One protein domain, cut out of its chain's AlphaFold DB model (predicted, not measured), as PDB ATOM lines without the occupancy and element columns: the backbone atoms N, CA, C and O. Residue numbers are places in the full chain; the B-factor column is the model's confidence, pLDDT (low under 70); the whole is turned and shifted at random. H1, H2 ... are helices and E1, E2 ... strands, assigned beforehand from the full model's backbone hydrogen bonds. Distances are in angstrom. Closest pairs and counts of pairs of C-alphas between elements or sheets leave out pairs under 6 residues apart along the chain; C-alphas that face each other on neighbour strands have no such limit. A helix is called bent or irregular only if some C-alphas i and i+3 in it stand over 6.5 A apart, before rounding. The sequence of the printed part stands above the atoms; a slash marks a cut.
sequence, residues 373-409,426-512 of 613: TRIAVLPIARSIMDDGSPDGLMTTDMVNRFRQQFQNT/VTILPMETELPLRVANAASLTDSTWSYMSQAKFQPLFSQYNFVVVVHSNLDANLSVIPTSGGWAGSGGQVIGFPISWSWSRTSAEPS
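Overview. This is residues 373 to 409 and 426 to 512 of the 613 residues of an uncharacterized protein of Fibrobacteres bacterium (UniProt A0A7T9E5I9). A strongly twisted sheet of five strands lies between two helices, H1 over one face and H2 over the other: three layers, with helices on both faces of a sheet. A small sheet of two strands, E2 and E4, lies past the end of E1, with E4 packed on H2; the short H4 packs on H1. The printed part has 124 residues with four named helices and seven named strands, in the order E1 E2 H1 E3 E4 H2 H3 E5 E6 E7 H4, of mixed class, helices and strands. The large sheet, ordered E3 E1 E5 E7 E6, is mixed, and the small one is parallel. The whole is compact, with a radius of gyration of the C-alphas of 13.3 A and spans of 36 by 34 by 23 A.

Arrangement. In the large sheet E1, residues 373 to 380, is parallel to the edge strand E3, residues 426 to 428, with N 377 and O 427 2.8 A apart, and to E5, residues 467 to 472, with N 378 and O 469 2.8 A apart, both within hydrogen-bond range. E5 is parallel to E7, residues 495 to 499, where N 470 and O 496 are 2.8 A apart. E7 and the edge strand E6, residues 490 to 492, form an antiparallel hairpin, with N 497 and O 490 2.8 A apart. H1, residues 396 to 409, is on the sheet at a height of 8.8 A, over E1, and runs along the strands at 23 degrees to E1 on the local plane. H2, residues 442 to 453, is on the opposite face at a height of 7.8 A, over E7 and only just over E6, with 3 of its C-alphas falling on E6; it runs slantwise to the strands at 49 degrees to E7 on the local plane. The closest C-alphas of H2 and E7 are those of Thr 449 and Gly 497, 5.9 A apart. H2 is irregular, C-alphas 443 and 446 being 7.4 A apart. H3, residues 461 to 464, only grazes the sheet. H4, residues 501 to 504, is not on it but touches H1, the closest C-alphas being those of Phe 402 and Ser 503, 6.1 A apart. E1 runs on into E2, residues 382 to 385, at 71 degrees; E2 is parallel to E4, residues 437 to 439, with N 384 and O 437 2.8 A apart. Every O i to N i+4 pair is within hydrogen-bond range in H1, 6 of 8 in H2, and H3 and H4 are too short for such a pair.

Along the chain. E1 begins with C-alpha 373 at (105.181, 148.946, 109.862) and is 22.0 A long; E5 measures 15.9 A. H1 is 19.8 A long and ends with C-alpha 409 at (114.432, 139.329, 113.938); H2 is 17.5 A long. H4 ends with C-alpha 504 at (128.063, 142.892, 115.963).

Size, cuts and confidence. The C-alphas farthest apart are those of Thr 373 and Gly 388, 38.0 A. Residues 410 to 425 are cut out, and C-alphas 409 and 426 are 11.5 A apart across the cut. The link from E5 to E6, residues 473 to 489, is long. Mean pLDDT of the printed part is 91.0, and residues 484 to 488 are under 70.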
ATOM      1  N   THR A 373     104.442 147.782 109.382       96.31
ATOM      2  CA  THR A 373     105.181 148.946 109.862       96.31
ATOM      3  C   THR A 373     106.355 149.228 108.936       96.31
ATOM      4  O   THR A 373     107.243 148.392 108.768       96.31
ATOM      5  N   ARG A 374     106.364 150.411 108.323       97.44
ATOM      6  CA  ARG A 374     107.426 150.872 107.425       97.44
ATOM      7  C   ARG A 374     108.549 151.496 108.235       97.44
ATOM      8  O   ARG A 374     108.327 152.471 108.949       97.44
ATOM      9  N   ILE A 375     109.754 150.973 108.078       97.50
ATOM     10  CA  ILE A 375     110.929 151.352 108.858       97.50
ATOM     11  C   ILE A 375     112.026 151.800 107.907       97.50
ATOM     12  O   ILE A 375     112.410 151.066 106.994       97.50
ATOM     13  N   ALA A 376     112.562 152.992 108.146       98.12
ATOM     14  CA  ALA A 376     113.831 153.392 107.559       98.12
ATOM     15  C   ALA A 376     114.957 153.044 108.526       98.12
ATOM     16  O   ALA A 376     114.889 153.376 109.702       98.12
ATOM     17  N   VAL A 377     116.014 152.422 108.024       98.06
ATOM     18  CA  VAL A 377     117.270 152.261 108.753       98.06
ATOM     19  C   VAL A 377     118.263 153.234 108.144       98.06
ATOM     20  O   VAL A 377     118.568 153.119 106.957       98.06
ATOM     21  N   LEU A 378     118.754 154.179 108.939       98.19
ATOM     22  CA  LEU A 378     119.735 155.185 108.548       98.19
ATOM     23  C   LEU A 378     121.088 154.859 109.197       98.19
ATOM     24  O   LEU A 378     121.268 155.138 110.384       98.19
ATOM     25  N   PRO A 379     122.044 154.265 108.460       98.31
ATOM     26  CA  PRO A 379     123.388 154.045 108.975       98.31
ATOM     27  C   PRO A 379     124.176 155.356 109.005       98.31
ATOM     28  O   PRO A 379     124.238 156.055 107.994       98.31
ATOM     29  N   ILE A 380     124.831 155.657 110.122       97.56
ATOM     30  CA  ILE A 380     125.706 156.826 110.266       97.56
ATOM     31  C   ILE A 380     127.161 156.381 110.156       97.56
ATOM     32  O   ILE A 380     127.605 155.532 110.927       97.56
ATOM     33  N   ALA A 381     127.911 156.951 109.207       97.50
ATOM     34  CA  ALA A 381     129.292 156.554 108.930       97.50
ATOM     35  C   ALA A 381     130.229 156.782 110.123       97.50
ATOM     36  O   ALA A 381     131.132 155.979 110.364       97.50
ATOM     37  N   ARG A 382     130.021 157.885 110.855       96.06
ATOM     38  CA  ARG A 382     130.894 158.323 111.946       96.06
ATOM     39  C   ARG A 382     130.093 158.834 113.143       96.06
ATOM     40  O   ARG A 382     129.279 159.745 112.991       96.06
ATOM     41  N   SER A 383     130.383 158.300 114.326       94.31
ATOM     42  CA  SER A 383     129.904 158.824 115.611       94.31
ATOM     43  C   SER A 383     131.079 159.472 116.342       94.31
ATOM     44  O   SER A 383     132.115 158.830 116.494       94.31
ATOM     45  N   ILE A 384     130.948 160.719 116.783       93.06
ATOM     46  CA  ILE A 384     132.004 161.452 117.498       93.06
ATOM     47  C   ILE A 384     131.601 161.581 118.964       93.06
ATOM     48  O   ILE A 384     130.497 162.043 119.254       93.06
ATOM     49  N   MET A 385     132.509 161.213 119.865       87.38
ATOM     50  CA  MET A 385     132.339 161.403 121.304       87.38
ATOM     51  C   MET A 385     132.997 162.719 121.728       87.38
ATOM     52  O   MET A 385     134.145 162.985 121.368       87.38
ATOM     53  N   ASP A 386     132.294 163.550 122.497       89.12
ATOM     54  CA  ASP A 386     132.836 164.855 122.922       89.12
ATOM     55  C   ASP A 386     133.875 164.742 124.060       89.12
ATOM     56  O   ASP A 386     134.560 165.711 124.384       89.12
ATOM     57  N   ASP A 387     134.040 163.554 124.643       84.50
ATOM     58  CA  ASP A 387     134.999 163.264 125.718       84.50
ATOM     59  C   ASP A 387     136.424 162.935 125.230       84.50
ATOM     60  O   ASP A 387     137.309 162.646 126.038       84.50
ATOM     61  N   GLY A 388     136.658 162.988 123.915       86.12
ATOM     62  CA  GLY A 388     137.950 162.687 123.297       86.12
ATOM     63  C   GLY A 388     138.219 161.199 123.059       86.12
ATOM     64  O   GLY A 388     139.334 160.849 122.663       86.12
ATOM     65  N   SER A 389     137.233 160.325 123.273       87.62
ATOM     66  CA  SER A 389     137.316 158.912 122.889       87.62
ATOM     67  C   SER A 389     137.461 158.742 121.370       87.62
ATOM     68  O   SER A 389     137.114 159.652 120.611       87.62
ATOM     69  N   PRO A 390     137.966 157.587 120.892       90.81
ATOM     70  CA  PRO A 390     138.002 157.290 119.465       90.81
ATOM     71  C   PRO A 390     136.620 157.424 118.823       90.81
ATOM     72  O   PRO A 390     135.605 157.117 119.448       90.81
ATOM     73  N   ASP A 391     136.586 157.839 117.559       92.50
ATOM     74  CA  ASP A 391     135.331 157.889 116.816       92.50
ATOM     75  C   ASP A 391     134.794 156.482 116.555       92.50
ATOM     76  O   ASP A 391     135.539 155.564 116.200       92.50
ATOM     77  N   GLY A 392     133.475 156.348 116.632       93.94
ATOM     78  CA  GLY A 392     132.779 155.178 116.130       93.94
ATOM     79  C   GLY A 392     132.758 155.197 114.608       93.94
ATOM     80  O   GLY A 392     132.334 156.185 114.009       93.94
ATOM     81  N   LEU A 393     133.189 154.109 113.971       95.88
ATOM     82  CA  LEU A 393     133.244 153.986 112.514       95.88
ATOM     83  C   LEU A 393     132.325 152.862 112.037       95.88
ATOM     84  O   LEU A 393     132.460 151.712 112.454       95.88
ATOM     85  N   MET A 394     131.370 153.198 111.172       97.06
ATOM     86  CA  MET A 394     130.461 152.239 110.549       97.06
ATOM     87  C   MET A 394     131.028 151.774 109.211       97.06
ATOM     88  O   MET A 394     131.357 152.584 108.346       97.06
ATOM     89  N   THR A 395     131.092 150.459 109.006       96.75
ATOM     90  CA  THR A 395     131.517 149.868 107.730       96.75
ATOM     91  C   THR A 395     130.331 149.297 106.956       96.75
ATOM     92  O   THR A 395     129.273 149.001 107.512       96.75
ATOM     93  N   THR A 396     130.498 149.087 105.650       96.38
ATOM     94  CA  THR A 396     129.482 148.416 104.821       96.38
ATOM     95  C   THR A 396     129.170 147.001 105.324       96.38
ATOM     96  O   THR A 396     128.013 146.583 105.300       96.38
ATOM     97  N   ASP A 397     130.172 146.277 105.830       95.81
ATOM     98  CA  ASP A 397     129.993 144.922 106.366       95.81
ATOM     99  C   ASP A 397     129.136 144.915 107.631       95.81
ATOM    100  O   ASP A 397     128.263 144.059 107.785       95.81
ATOM    101  N   MET A 398     129.317 145.911 108.503       96.00
ATOM    102  CA  MET A 398     128.450 146.118 109.662       96.00
ATOM    103  C   MET A 398     126.999 146.366 109.242       96.00
ATOM    104  O   MET A 398     126.092 145.720 109.768       96.00
ATOM    105  N   VAL A 399     126.769 147.231 108.247       96.62
ATOM    106  CA  VAL A 399     125.421 147.510 107.723       96.62
ATOM    107  C   VAL A 399     124.784 146.259 107.110       96.62
ATOM    108  O   VAL A 399     123.603 145.989 107.337       96.62
ATOM    109  N   ASN A 400     125.548 145.467 106.359       95.50
ATOM    110  CA  ASN A 400     125.060 144.220 105.767       95.50
ATOM    111  C   ASN A 400     124.715 143.172 106.834       95.50
ATOM    112  O   ASN A 400     123.679 142.510 106.732       95.50
ATOM    113  N   ARG A 401     125.536 143.049 107.883       94.94
ATOM    114  CA  ARG A 401     125.253 142.169 109.026       94.94
ATOM    115  C   ARG A 401     123.989 142.604 109.760       94.94
ATOM    116  O   ARG A 401     123.118 141.768 109.987       94.94
ATOM    117  N   PHE A 402     123.863 143.897 110.059       95.75
ATOM    118  CA  PHE A 402     122.671 144.463 110.689       95.75
ATOM    119  C   PHE A 402     121.414 144.184 109.859       95.75
ATOM    120  O   PHE A 402     120.415 143.710 110.391       95.75
ATOM    121  N   ARG A 403     121.476 144.383 108.535       96.12
ATOM    122  CA  ARG A 403     120.372 144.067 107.616       96.12
ATOM    123  C   ARG A 403     119.916 142.612 107.750       96.12
ATOM    124  O   ARG A 403     118.714 142.369 107.842       96.12
ATOM    125  N   GLN A 404     120.849 141.659 107.759       96.62
ATOM    126  CA  GLN A 404     120.509 140.240 107.874       96.62
ATOM    127  C   GLN A 404     119.879 139.918 109.236       96.62
ATOM    128  O   GLN A 404     118.854 139.241 109.294       96.62
ATOM    129  N   GLN A 405     120.430 140.458 110.324       95.69
ATOM    130  CA  GLN A 405     119.868 140.269 111.662       95.69
ATOM    131  C   GLN A 405     118.487 140.898 111.808       95.69
ATOM    132  O   GLN A 405     117.609 140.300 112.425       95.69
ATOM    133  N   PHE A 406     118.250 142.063 111.204       96.06
ATOM    134  CA  PHE A 406     116.929 142.681 111.178       96.06
ATOM    135  C   PHE A 406     115.922 141.753 110.486       96.06
ATOM    136  O   PHE A 406     114.851 141.475 111.025       96.06
ATOM    137  N   GLN A 407     116.280 141.206 109.320       97.06
ATOM    138  CA  GLN A 407     115.434 140.251 108.597       97.06
ATOM    139  C   GLN A 407     115.147 138.990 109.423       97.06
ATOM    140  O   GLN A 407     114.011 138.517 109.444       97.06
ATOM    141  N   ASN A 408     116.143 138.472 110.141       97.38
ATOM    142  CA  ASN A 408     115.961 137.312 111.012       97.38
ATOM    143  C   ASN A 408     115.097 137.650 112.232       97.38
ATOM    144  O   ASN A 408     114.198 136.887 112.562       97.38
ATOM    145  N   THR A 409     115.278 138.822 112.841       97.12
ATOM    146  CA  THR A 409     114.432 139.329 113.938       97.12
ATOM    147  C   THR A 409     112.977 139.432 113.497       97.12
ATOM    148  O   THR A 409     112.086 138.916 114.171       97.12
ATOM    149  N   VAL A 426     111.214 147.026 105.800       97.06
ATOM    150  CA  VAL A 426     112.476 147.640 106.211       97.06
ATOM    151  C   VAL A 426     113.231 148.130 104.988       97.06
ATOM    152  O   VAL A 426     113.642 147.342 104.136       97.06
ATOM    153  N   THR A 427     113.485 149.433 104.939       98.19
ATOM    154  CA  THR A 427     114.347 150.060 103.935       98.19
ATOM    155  C   THR A 427     115.670 150.466 104.571       98.19
ATOM    156  O   THR A 427     115.697 151.328 105.445       98.19
ATOM    157  N   ILE A 428     116.782 149.890 104.105       97.88
ATOM    158  CA  ILE A 428     118.118 150.382 104.464       97.88
ATOM    159  C   ILE A 428     118.453 151.565 103.555       97.88
ATOM    160  O   ILE A 428     118.608 151.389 102.345       97.88
ATOM    161  N   LEU A 429     118.546 152.758 104.135       98.38
ATOM    162  CA  LEU A 429     118.921 153.979 103.432       98.38
ATOM    163  C   LEU A 429     120.432 154.003 103.133       98.38
ATOM    164  O   LEU A 429     121.199 153.259 103.759       98.38
ATOM    165  N   PRO A 430     120.889 154.850 102.190       97.88
ATOM    166  CA  PRO A 430     122.312 155.119 102.020       97.88
ATOM    167  C   PRO A 430     122.956 155.559 103.338       97.88
ATOM    168  O   PRO A 430     122.347 156.293 104.117       97.88
ATOM    169  N   MET A 431     124.190 155.109 103.572       98.31
ATOM    170  CA  MET A 431     124.964 155.524 104.740       98.31
ATOM    171  C   MET A 431     125.217 157.032 104.684       98.31
ATOM    172  O   MET A 431     125.669 157.553 103.665       98.31
ATOM    173  N   GLU A 432     124.938 157.719 105.782       98.06
ATOM    174  CA  GLU A 432     125.162 159.149 105.922       98.06
ATOM    175  C   GLU A 432     126.626 159.421 106.275       98.06
ATOM    176  O   GLU A 432     127.122 158.959 107.303       98.06
ATOM    177  N   THR A 433     127.323 160.143 105.399       97.56
ATOM    178  CA  THR A 433     128.772 160.376 105.469       97.56
ATOM    179  C   THR A 433     129.147 161.835 105.709       97.56
ATOM    180  O   THR A 433     130.297 162.109 106.047       97.56
ATOM    181  N   GLU A 434     128.214 162.772 105.536       97.00
ATOM    182  CA  GLU A 434     128.478 164.209 105.650       97.00
ATOM    183  C   GLU A 434     128.335 164.683 107.097       97.00
ATOM    184  O   GLU A 434     129.122 165.503 107.572       97.00
ATOM    185  N   LEU A 435     127.330 164.157 107.800       96.12
ATOM    186  CA  LEU A 435     126.958 164.587 109.142       96.12
ATOM    187  C   LEU A 435     127.304 163.492 110.161       96.12
ATOM    188  O   LEU A 435     126.666 162.441 110.167       96.12
ATOM    189  N   PRO A 436     128.305 163.696 111.035       95.94
ATOM    190  CA  PRO A 436     128.563 162.752 112.110       95.94
ATOM    191  C   PRO A 436     127.497 162.872 113.205       95.94
ATOM    192  O   PRO A 436     127.043 163.975 113.523       95.94
ATOM    193  N   LEU A 437     127.156 161.751 113.842       95.06
ATOM    194  CA  LEU A 437     126.375 161.766 115.079       95.06
ATOM    195  C   LEU A 437     127.304 162.168 116.228       95.06
ATOM    196  O   LEU A 437     128.247 161.446 116.537       95.06
ATOM    197  N   ARG A 438     127.067 163.323 116.850       93.56
ATOM    198  CA  ARG A 438     127.812 163.755 118.041       93.56
ATOM    199  C   ARG A 438     127.079 163.306 119.289       93.56
ATOM    200  O   ARG A 438     125.884 163.556 119.393       93.56
ATOM    201  N   VAL A 439     127.792 162.659 120.200       87.88
ATOM    202  CA  VAL A 439     127.243 162.127 121.447       87.88
ATOM    203  C   VAL A 439     128.118 162.624 122.591       87.88
ATOM    204  O   VAL A 439     129.328 162.402 122.596       87.88
ATOM    205  N   ALA A 440     127.519 163.310 123.564       85.06
ATOM    206  CA  ALA A 440     128.276 163.842 124.697       85.06
ATOM    207  C   ALA A 440     128.734 162.719 125.642       85.06
ATOM    208  O   ALA A 440     129.829 162.759 126.193       85.06
ATOM    209  N   ASN A 441     127.865 161.729 125.843       78.88
ATOM    210  CA  ASN A 441     128.087 160.496 126.596       78.88
ATOM    211  C   ASN A 441     126.945 159.500 126.314       78.88
ATOM    212  O   ASN A 441     125.911 159.879 125.761       78.88
ATOM    213  N   ALA A 442     127.102 158.252 126.755       70.12
ATOM    214  CA  ALA A 442     126.094 157.189 126.671       70.12
ATOM    215  C   ALA A 442     124.650 157.631 126.980       70.12
ATOM    216  O   ALA A 442     123.733 157.337 126.219       70.12
ATOM    217  N   ALA A 443     124.448 158.358 128.084       76.56
ATOM    218  CA  ALA A 443     123.119 158.747 128.555       76.56
ATOM    219  C   ALA A 443     122.446 159.787 127.645       76.56
ATOM    220  O   ALA A 443     121.226 159.868 127.590       76.56
ATOM    221  N   SER A 444     123.237 160.561 126.898       82.25
ATOM    222  CA  SER A 444     122.741 161.574 125.958       82.25
ATOM    223  C   SER A 444     122.391 161.022 124.574       82.25
ATOM    224  O   SER A 444     122.049 161.801 123.684       82.25
ATOM    225  N   LEU A 445     122.526 159.714 124.334       80.06
ATOM    226  CA  LEU A 445     122.381 159.148 122.994       80.06
ATOM    227  C   LEU A 445     120.972 159.344 122.421       80.06
ATOM    228  O   LEU A 445     120.850 159.709 121.250       80.06
ATOM    229  N   THR A 446     119.923 159.141 123.221       81.56
ATOM    230  CA  THR A 446     118.531 159.347 122.787       81.56
ATOM    231  C   THR A 446     118.318 160.795 122.346       81.56
ATOM    232  O   THR A 446     117.903 161.039 121.211       81.56
ATOM    233  N   ASP A 447     118.725 161.756 123.181       86.62
ATOM    234  CA  ASP A 447     118.634 163.190 122.883       86.62
ATOM    235  C   ASP A 447     119.475 163.579 121.661       86.62
ATOM    236  O   ASP A 447     119.031 164.341 120.800       86.62
ATOM    237  N   SER A 448     120.681 163.020 121.547       89.94
ATOM    238  CA  SER A 448     121.594 163.264 120.427       89.94
ATOM    239  C   SER A 448     121.016 162.734 119.120       89.94
ATOM    240  O   SER A 448     121.061 163.419 118.100       89.94
ATOM    241  N   THR A 449     120.419 161.542 119.146       90.38
ATOM    242  CA  THR A 449     119.773 160.925 117.981       90.38
ATOM    243  C   THR A 449     118.540 161.724 117.567       90.38
ATOM    244  O   THR A 449     118.345 161.998 116.382       90.38
ATOM    245  N   TRP A 450     117.739 162.176 118.532       90.06
ATOM    246  CA  TRP A 450     116.594 163.042 118.267       90.06
ATOM    247  C   TRP A 450     117.017 164.384 117.661       90.06
ATOM    248  O   TRP A 450     116.528 164.777 116.600       90.06
ATOM    249  N   SER A 451     117.990 165.062 118.278       92.19
ATOM    250  CA  SER A 451     118.563 166.307 117.762       92.19
ATOM    251  C   SER A 451     119.137 166.110 116.361       92.19
ATOM    252  O   SER A 451     118.925 166.943 115.478       92.19
ATOM    253  N   TYR A 452     119.815 164.990 116.117       94.38
ATOM    254  CA  TYR A 452     120.349 164.643 114.809       94.38
ATOM    255  C   TYR A 452     119.235 164.514 113.764       94.38
ATOM    256  O   TYR A 452     119.336 165.094 112.682       94.38
ATOM    257  N   MET A 453     118.148 163.824 114.106       95.81
ATOM    258  CA  MET A 453     116.998 163.630 113.226       95.81
ATOM    259  C   MET A 453     116.130 164.883 113.048       95.81
ATOM    260  O   MET A 453     115.409 164.985 112.055       95.81
ATOM    261  N   SER A 454     116.231 165.869 113.944       94.62
ATOM    262  CA  SER A 454     115.550 167.168 113.818       94.62
ATOM    263  C   SER A 454     116.054 168.012 112.634       94.62
ATOM    264  O   SER A 454     115.382 168.945 112.191       94.62
ATOM    265  N   GLN A 455     117.219 167.672 112.072       95.75
ATOM    266  CA  GLN A 455     117.784 168.367 110.919       95.75
ATOM    267  C   GLN A 455     116.862 168.275 109.698       95.75
ATOM    268  O   GLN A 455     116.338 167.209 109.364       95.75
ATOM    269  N   ALA A 456     116.731 169.386 108.964       96.88
ATOM    270  CA  ALA A 456     115.825 169.506 107.817       96.88
ATOM    271  C   ALA A 456     116.016 168.409 106.750       96.88
ATOM    272  O   ALA A 456     115.046 168.000 106.118       96.88
ATOM    273  N   LYS A 457     117.245 167.894 106.586       97.00
ATOM    274  CA  LYS A 457     117.586 166.792 105.667       97.00
ATOM    275  C   LYS A 457     116.801 165.506 105.959       97.00
ATOM    276  O   LYS A 457     116.435 164.804 105.021       97.00
ATOM    277  N   PHE A 458     116.526 165.202 107.230       97.31
ATOM    278  CA  PHE A 458     115.904 163.937 107.647       97.31
ATOM    279  C   PHE A 458     114.405 164.047 107.923       97.31
ATOM    280  O   PHE A 458     113.715 163.031 107.926       97.31
ATOM    281  N   GLN A 459     113.874 165.262 108.072       95.88
ATOM    282  CA  GLN A 459     112.444 165.492 108.307       95.88
ATOM    283  C   GLN A 459     111.511 164.803 107.288       95.88
ATOM    284  O   GLN A 459     110.502 164.233 107.709       95.88
ATOM    285  N   PRO A 460     111.833 164.742 105.976       97.12
ATOM    286  CA  PRO A 460     111.006 164.015 105.011       97.12
ATOM    287  C   PRO A 460     110.876 162.505 105.266       97.12
ATOM    288  O   PRO A 460     110.027 161.872 104.641       97.12
ATOM    289  N   LEU A 461     111.700 161.898 106.130       96.56
ATOM    290  CA  LEU A 461     111.595 160.474 106.458       96.56
ATOM    291  C   LEU A 461     110.359 160.176 107.318       96.56
ATOM    292  O   LEU A 461     109.716 159.150 107.113       96.56
ATOM    293  N   PHE A 462     109.961 161.084 108.213       93.81
ATOM    294  CA  PHE A 462     108.842 160.872 109.146       93.81
ATOM    295  C   PHE A 462     107.453 160.881 108.489       93.81
ATOM    296  O   PHE A 462     106.477 160.370 109.050       93.81
ATOM    297  N   SER A 463     107.355 161.420 107.270       93.69
ATOM    298  CA  SER A 463     106.156 161.310 106.433       93.69
ATOM    299  C   SER A 463     106.131 160.035 105.583       93.69
ATOM    300  O   SER A 463     105.062 159.618 105.140       93.69
ATOM    301  N   GLN A 464     107.286 159.405 105.355       95.94
ATOM    302  CA  GLN A 464     107.425 158.213 104.512       95.94
ATOM    303  C   GLN A 464     107.430 156.910 105.315       95.94
ATOM    304  O   GLN A 464     106.988 155.878 104.808       95.94
ATOM    305  N   TYR A 465     107.923 156.962 106.550       96.44
ATOM    306  CA  TYR A 465     108.124 155.813 107.423       96.44
ATOM    307  C   TYR A 465     107.386 156.009 108.746       96.44
ATOM    308  O   TYR A 465     107.141 157.134 109.184       96.44
ATOM    309  N   ASN A 466     107.013 154.900 109.385       94.50
ATOM    310  CA  ASN A 466     106.385 154.928 110.699       94.50
ATOM    311  C   ASN A 466     107.383 155.378 111.770       94.50
ATOM    312  O   ASN A 466     107.023 156.227 112.583       94.50
ATOM    313  N   PHE A 467     108.615 154.868 111.703       94.50
ATOM    314  CA  PHE A 467     109.757 155.333 112.488       94.50
ATOM    315  C   PHE A 467     111.089 155.080 111.764       94.50
ATOM    316  O   PHE A 467     111.155 154.348 110.767       94.50
ATOM    317  N   VAL A 468     112.149 155.717 112.264       96.19
ATOM    318  CA  VAL A 468     113.513 155.649 111.728       96.19
ATOM    319  C   VAL A 468     114.454 155.048 112.770       96.19
ATOM    320  O   VAL A 468     114.559 155.553 113.883       96.19
ATOM    321  N   VAL A 469     115.177 153.997 112.390       96.75
ATOM    322  CA  VAL A 469     116.261 153.408 113.179       96.75
ATOM    323  C   VAL A 469     117.580 154.034 112.738       96.75
ATOM    324  O   VAL A 469     118.067 153.769 111.639       96.75
ATOM    325  N   VAL A 470     118.162 154.871 113.588       96.75
ATOM    326  CA  VAL A 470     119.482 155.467 113.388       96.75
ATOM    327  C   VAL A 470     120.530 154.502 113.926       96.75
ATOM    328  O   VAL A 470     120.739 154.381 115.135       96.75
ATOM    329  N   VAL A 471     121.189 153.797 113.010       96.00
ATOM    330  CA  VAL A 471     122.216 152.816 113.357       96.00
ATOM    331  C   VAL A 471     123.560 153.513 113.338       96.00
ATOM    332  O   VAL A 471     124.016 153.981 112.295       96.00
ATOM    333  N   HIS A 472     124.206 153.576 114.490       94.38
ATOM    334  CA  HIS A 472     125.477 154.263 114.654       94.38
ATOM    335  C   HIS A 472     126.523 153.286 115.178       94.38
ATOM    336  O   HIS A 472     126.207 152.282 115.824       94.38
ATOM    337  N   SER A 473     127.787 153.547 114.855       93.00
ATOM    338  CA  SER A 473     128.865 152.712 115.364       93.00
ATOM    339  C   SER A 473     129.314 153.224 116.724       93.00
ATOM    340  O   SER A 473     129.537 154.421 116.899       93.00
ATOM    341  N   ASN A 474     129.451 152.305 117.666       91.44
ATOM    342  CA  ASN A 474     130.191 152.460 118.912       91.44
ATOM    343  C   ASN A 474     131.439 151.558 118.916       91.44
ATOM    344  O   ASN A 474     131.938 151.171 119.972       91.44
ATOM    345  N   LEU A 475     131.908 151.189 117.723       92.75
ATOM    346  CA  LEU A 475     133.124 150.424 117.498       92.75
ATOM    347  C   LEU A 475     134.158 151.324 116.820       92.75
ATOM    348  O   LEU A 475     133.837 152.014 115.850       92.75
ATOM    349  N   ASP A 476     135.391 151.302 117.312       93.19
ATOM    350  CA  ASP A 476     136.499 152.022 116.688       93.19
ATOM    351  C   ASP A 476     136.969 151.338 115.382       93.19
ATOM    352  O   ASP A 476     136.441 150.310 114.945       93.19
ATOM    353  N   ALA A 477     138.012 151.889 114.753       93.56
ATOM    354  CA  ALA A 477     138.622 151.312 113.549       93.56
ATOM    355  C   ALA A 477     139.133 149.865 113.729       93.56
ATOM    356  O   ALA A 477     139.290 149.146 112.743       93.56
ATOM    357  N   ASN A 478     139.392 149.443 114.969       94.12
ATOM    358  CA  ASN A 478     139.872 148.112 115.334       94.12
ATOM    359  C   ASN A 478     138.734 147.184 115.786       94.12
ATOM    360  O   ASN A 478     139.009 146.105 116.311       94.12
ATOM    361  N   LEU A 479     137.470 147.588 115.603       91.75
ATOM    362  CA  LEU A 479     136.276 146.871 116.059       91.75
ATOM    363  C   LEU A 479     136.181 146.730 117.589       91.75
ATOM    364  O   LEU A 479     135.469 145.856 118.085       91.75
ATOM    365  N   SER A 480     136.884 147.580 118.338       91.00
ATOM    366  CA  SER A 480     136.818 147.622 119.797       91.00
ATOM    367  C   SER A 480     135.663 148.512 120.243       91.00
ATOM    368  O   SER A 480     135.463 149.592 119.692       91.00
ATOM    369  N   VAL A 481     134.902 148.067 121.248       89.38
ATOM    370  CA  VAL A 481     133.799 148.853 121.822       89.38
ATOM    371  C   VAL A 481     134.355 150.102 122.498       89.38
ATOM    372  O   VAL A 481     135.246 150.008 123.341       89.38
ATOM    373  N   ILE A 482     133.805 151.262 122.149       87.38
ATOM    374  CA  ILE A 482     134.134 152.543 122.772       87.38
ATOM    375  C   ILE A 482     133.414 152.603 124.135       87.38
ATOM    376  O   ILE A 482     132.184 152.564 124.172       87.38
ATOM    377  N   PRO A 483     134.129 152.666 125.277       74.88
ATOM    378  CA  PRO A 483     133.512 152.501 126.598       74.88
ATOM    379  C   PRO A 483     132.505 153.592 126.981       74.88
ATOM    380  O   PRO A 483     131.568 153.337 127.734       74.88
ATOM    381  N   THR A 484     132.698 154.817 126.490       62.91
ATOM    382  CA  THR A 484     131.933 155.999 126.914       62.91
ATOM    383  C   THR A 484     130.692 156.266 126.071       62.91
ATOM    384  O   THR A 484     129.777 156.966 126.508       62.91
ATOM    385  N   SER A 485     130.592 155.624 124.908       58.84
ATOM    386  CA  SER A 485     129.419 155.637 124.038       58.84
ATOM    387  C   SER A 485     128.393 154.583 124.456       58.84
ATOM    388  O   SER A 485     127.822 153.924 123.588       58.84
ATOM    389  N   GLY A 486     128.292 154.341 125.771       54.00
ATOM    390  CA  GLY A 486     127.630 153.207 126.412       54.00
ATOM    391  C   GLY A 486     126.456 152.697 125.600       54.00
ATOM    392  O   GLY A 486     125.583 153.471 125.218       54.00
ATOM    393  N   GLY A 487     126.524 151.405 125.274       59.09
ATOM    394  CA  GLY A 487     125.633 150.731 124.343       59.09
ATOM    395  C   GLY A 487     124.230 150.594 124.900       59.09
ATOM    396  O   GLY A 487     123.791 149.482 125.132       59.09
ATOM    397  N   TRP A 488     123.553 151.701 125.136       64.81
ATOM    398  CA  TRP A 488     122.122 151.747 125.330       64.81
ATOM    399  C   TRP A 488     121.526 152.000 123.960       64.81
ATOM    400  O   TRP A 488     122.026 152.830 123.202       64.81
ATOM    401  N   ALA A 489     120.505 151.245 123.605       73.06
ATOM    402  CA  ALA A 489     119.591 151.732 122.604       73.06
ATOM    403  C   ALA A 489     118.533 152.588 123.309       73.06
ATOM    404  O   ALA A 489     118.392 152.555 124.534       73.06
ATOM    405  N   GLY A 490     117.902 153.468 122.548       75.69
ATOM    406  CA  GLY A 490     116.902 154.365 123.089       75.69
ATOM    407  C   GLY A 490     115.880 154.691 122.030       75.69
ATOM    408  O   GLY A 490     116.210 154.863 120.851       75.69
ATOM    409  N   SER A 491     114.637 154.807 122.464       76.31
ATOM    410  CA  SER A 491     113.527 155.165 121.604       76.31
ATOM    411  C   SER A 491     112.809 156.393 122.155       76.31
ATOM    412  O   SER A 491     112.756 156.630 123.360       76.31
ATOM    413  N   GLY A 492     112.303 157.222 121.248       77.62
ATOM    414  CA  GLY A 492     111.565 158.427 121.598       77.62
ATOM    415  C   GLY A 492     110.897 159.003 120.364       77.62
ATOM    416  O   GLY A 492     111.537 159.173 119.321       77.62
ATOM    417  N   GLY A 493     109.590 159.255 120.454       82.50
ATOM    418  CA  GLY A 493     108.779 159.580 119.284       82.50
ATOM    419  C   GLY A 493     108.978 158.538 118.180       82.50
ATOM    420  O   GLY A 493     108.923 157.345 118.440       82.50
ATOM    421  N   GLN A 494     109.276 158.983 116.958       90.62
ATOM    422  CA  GLN A 494     109.437 158.123 115.773       90.62
ATOM    423  C   GLN A 494     110.897 157.734 115.482       90.62
ATOM    424  O   GLN A 494     111.250 157.479 114.326       90.62
ATOM    425  N   VAL A 495     111.773 157.751 116.488       93.56
ATOM    426  CA  VAL A 495     113.211 157.515 116.318       93.56
ATOM    427  C   VAL A 495     113.696 156.449 117.291       93.56
ATOM    428  O   VAL A 495     113.378 156.492 118.475       93.56
ATOM    429  N   ILE A 496     114.508 155.523 116.779       93.38
ATOM    430  CA  ILE A 496     115.270 154.552 117.568       93.38
ATOM    431  C   ILE A 496     116.756 154.801 117.310       93.38
ATOM    432  O   ILE A 496     117.205 154.706 116.168       93.38
ATOM    433  N   GLY A 497     117.528 155.098 118.349       93.19
ATOM    434  CA  GLY A 497     118.989 155.082 118.295       93.19
ATOM    435  C   GLY A 497     119.497 153.677 118.598       93.19
ATOM    436  O   GLY A 497     119.234 153.163 119.679       93.19
ATOM    437  N   PHE A 498     120.219 153.048 117.664       93.38
ATOM    438  CA  PHE A 498     120.679 151.663 117.817       93.38
ATOM    439  C   PHE A 498     122.205 151.534 117.643       93.38
ATOM    440  O   PHE A 498     122.712 151.785 116.542       93.38
ATOM    441  N   PRO A 499     122.958 151.144 118.689       92.50
ATOM    442  CA  PRO A 499     124.399 150.949 118.596       92.50
ATOM    443  C   PRO A 499     124.733 149.627 117.899       92.50
ATOM    444  O   PRO A 499     124.219 148.560 118.241       92.50
ATOM    445  N   ILE A 500     125.651 149.659 116.935       93.31
ATOM    446  CA  ILE A 500     125.981 148.470 116.139       93.31
ATOM    447  C   ILE A 500     126.574 147.322 116.962       93.31
ATOM    448  O   ILE A 500     126.456 146.168 116.547       93.31
ATOM    449  N   SER A 501     127.192 147.587 118.119       90.56
ATOM    450  CA  SER A 501     127.782 146.535 118.953       90.56
ATOM    451  C   SER A 501     126.758 145.498 119.426       90.56
ATOM    452  O   SER A 501     127.129 144.338 119.592       90.56
ATOM    453  N   TRP A 502     125.481 145.880 119.583       87.62
ATOM    454  CA  TRP A 502     124.381 144.974 119.956       87.62
ATOM    455  C   TRP A 502     124.099 143.922 118.883       87.62
ATOM    456  O   TRP A 502     123.657 142.810 119.165       87.62
ATOM    457  N   SER A 503     124.396 144.277 117.639       85.94
ATOM    458  CA  SER A 503     124.305 143.403 116.481       85.94
ATOM    459  C   SER A 503     125.623 142.688 116.192       85.94
ATOM    460  O   SER A 503     125.647 141.521 115.801       85.94
ATOM    461  N   TRP A 504     126.750 143.370 116.386       86.50
ATOM    462  CA  TRP A 504     128.063 142.892 115.963       86.50
ATOM    463  C   TRP A 504     128.573 141.681 116.751       86.50
ATOM    464  O   TRP A 504     129.304 140.859 116.197       86.50
ATOM    465  N   SER A 505     128.184 141.530 118.017       83.75
ATOM    466  CA  SER A 505     128.572 140.377 118.842       83.75
ATOM    467  C   SER A 505     127.875 139.069 118.439       83.75
ATOM    468  O   SER A 505     128.398 137.993 118.712       83.75
ATOM    469  N   ARG A 506     126.737 139.145 117.737       85.81
ATOM    470  CA  ARG A 506     125.882 138.005 117.351       85.81
ATOM    471  C   ARG A 506     126.075 137.601 115.904       85.81
ATOM    472  O   ARG A 506     126.360 138.459 115.068       85.81
ATOM    473  N   THR A 507     125.912 136.331 115.542       92.00
ATOM    474  CA  THR A 507     126.082 135.924 114.133       92.00
ATOM    475  C   THR A 507     125.054 136.624 113.235       92.00
ATOM    476  O   THR A 507     123.988 137.041 113.687       92.00
ATOM    477  N   SER A 508     125.355 136.806 111.944       92.00
ATOM    478  CA  SER A 508     124.392 137.427 111.019       92.00
ATOM    479  C   SER A 508     123.101 136.609 110.880       92.00
ATOM    480  O   SER A 508     122.072 137.177 110.536       92.00
ATOM    481  N   ALA A 509     123.149 135.300 111.154       95.00
ATOM    482  CA  ALA A 509     122.021 134.372 111.078       95.00
ATOM    483  C   ALA A 509     121.094 134.414 112.310       95.00
ATOM    484  O   ALA A 509     119.969 133.924 112.243       95.00
ATOM    485  N   GLU A 510     121.538 135.002 113.421       94.25
ATOM    486  CA  GLU A 510     120.746 135.106 114.646       94.25
ATOM    487  C   GLU A 510     119.784 136.302 114.600       94.25
ATOM    488  O   GLU A 510     120.109 137.346 114.025       94.25
ATOM    489  N   PRO A 511     118.593 136.189 115.213       95.38
ATOM    490  CA  PRO A 511     117.772 137.354 115.494       95.38
ATOM    491  C   PRO A 511     118.373 138.190 116.642       95.38
ATOM    492  O   PRO A 511     119.102 137.688 117.502       95.38
ATOM    493  N   SER A 512     118.033 139.476 116.674       93.31
ATOM    494  CA  SER A 512     118.385 140.414 117.738       93.31
ATOM    495  C   SER A 512     117.152 140.688 118.601       93.31
ATOM    496  O   SER A 512     116.185 141.310 118.169       93.31
TER     497      SER A 512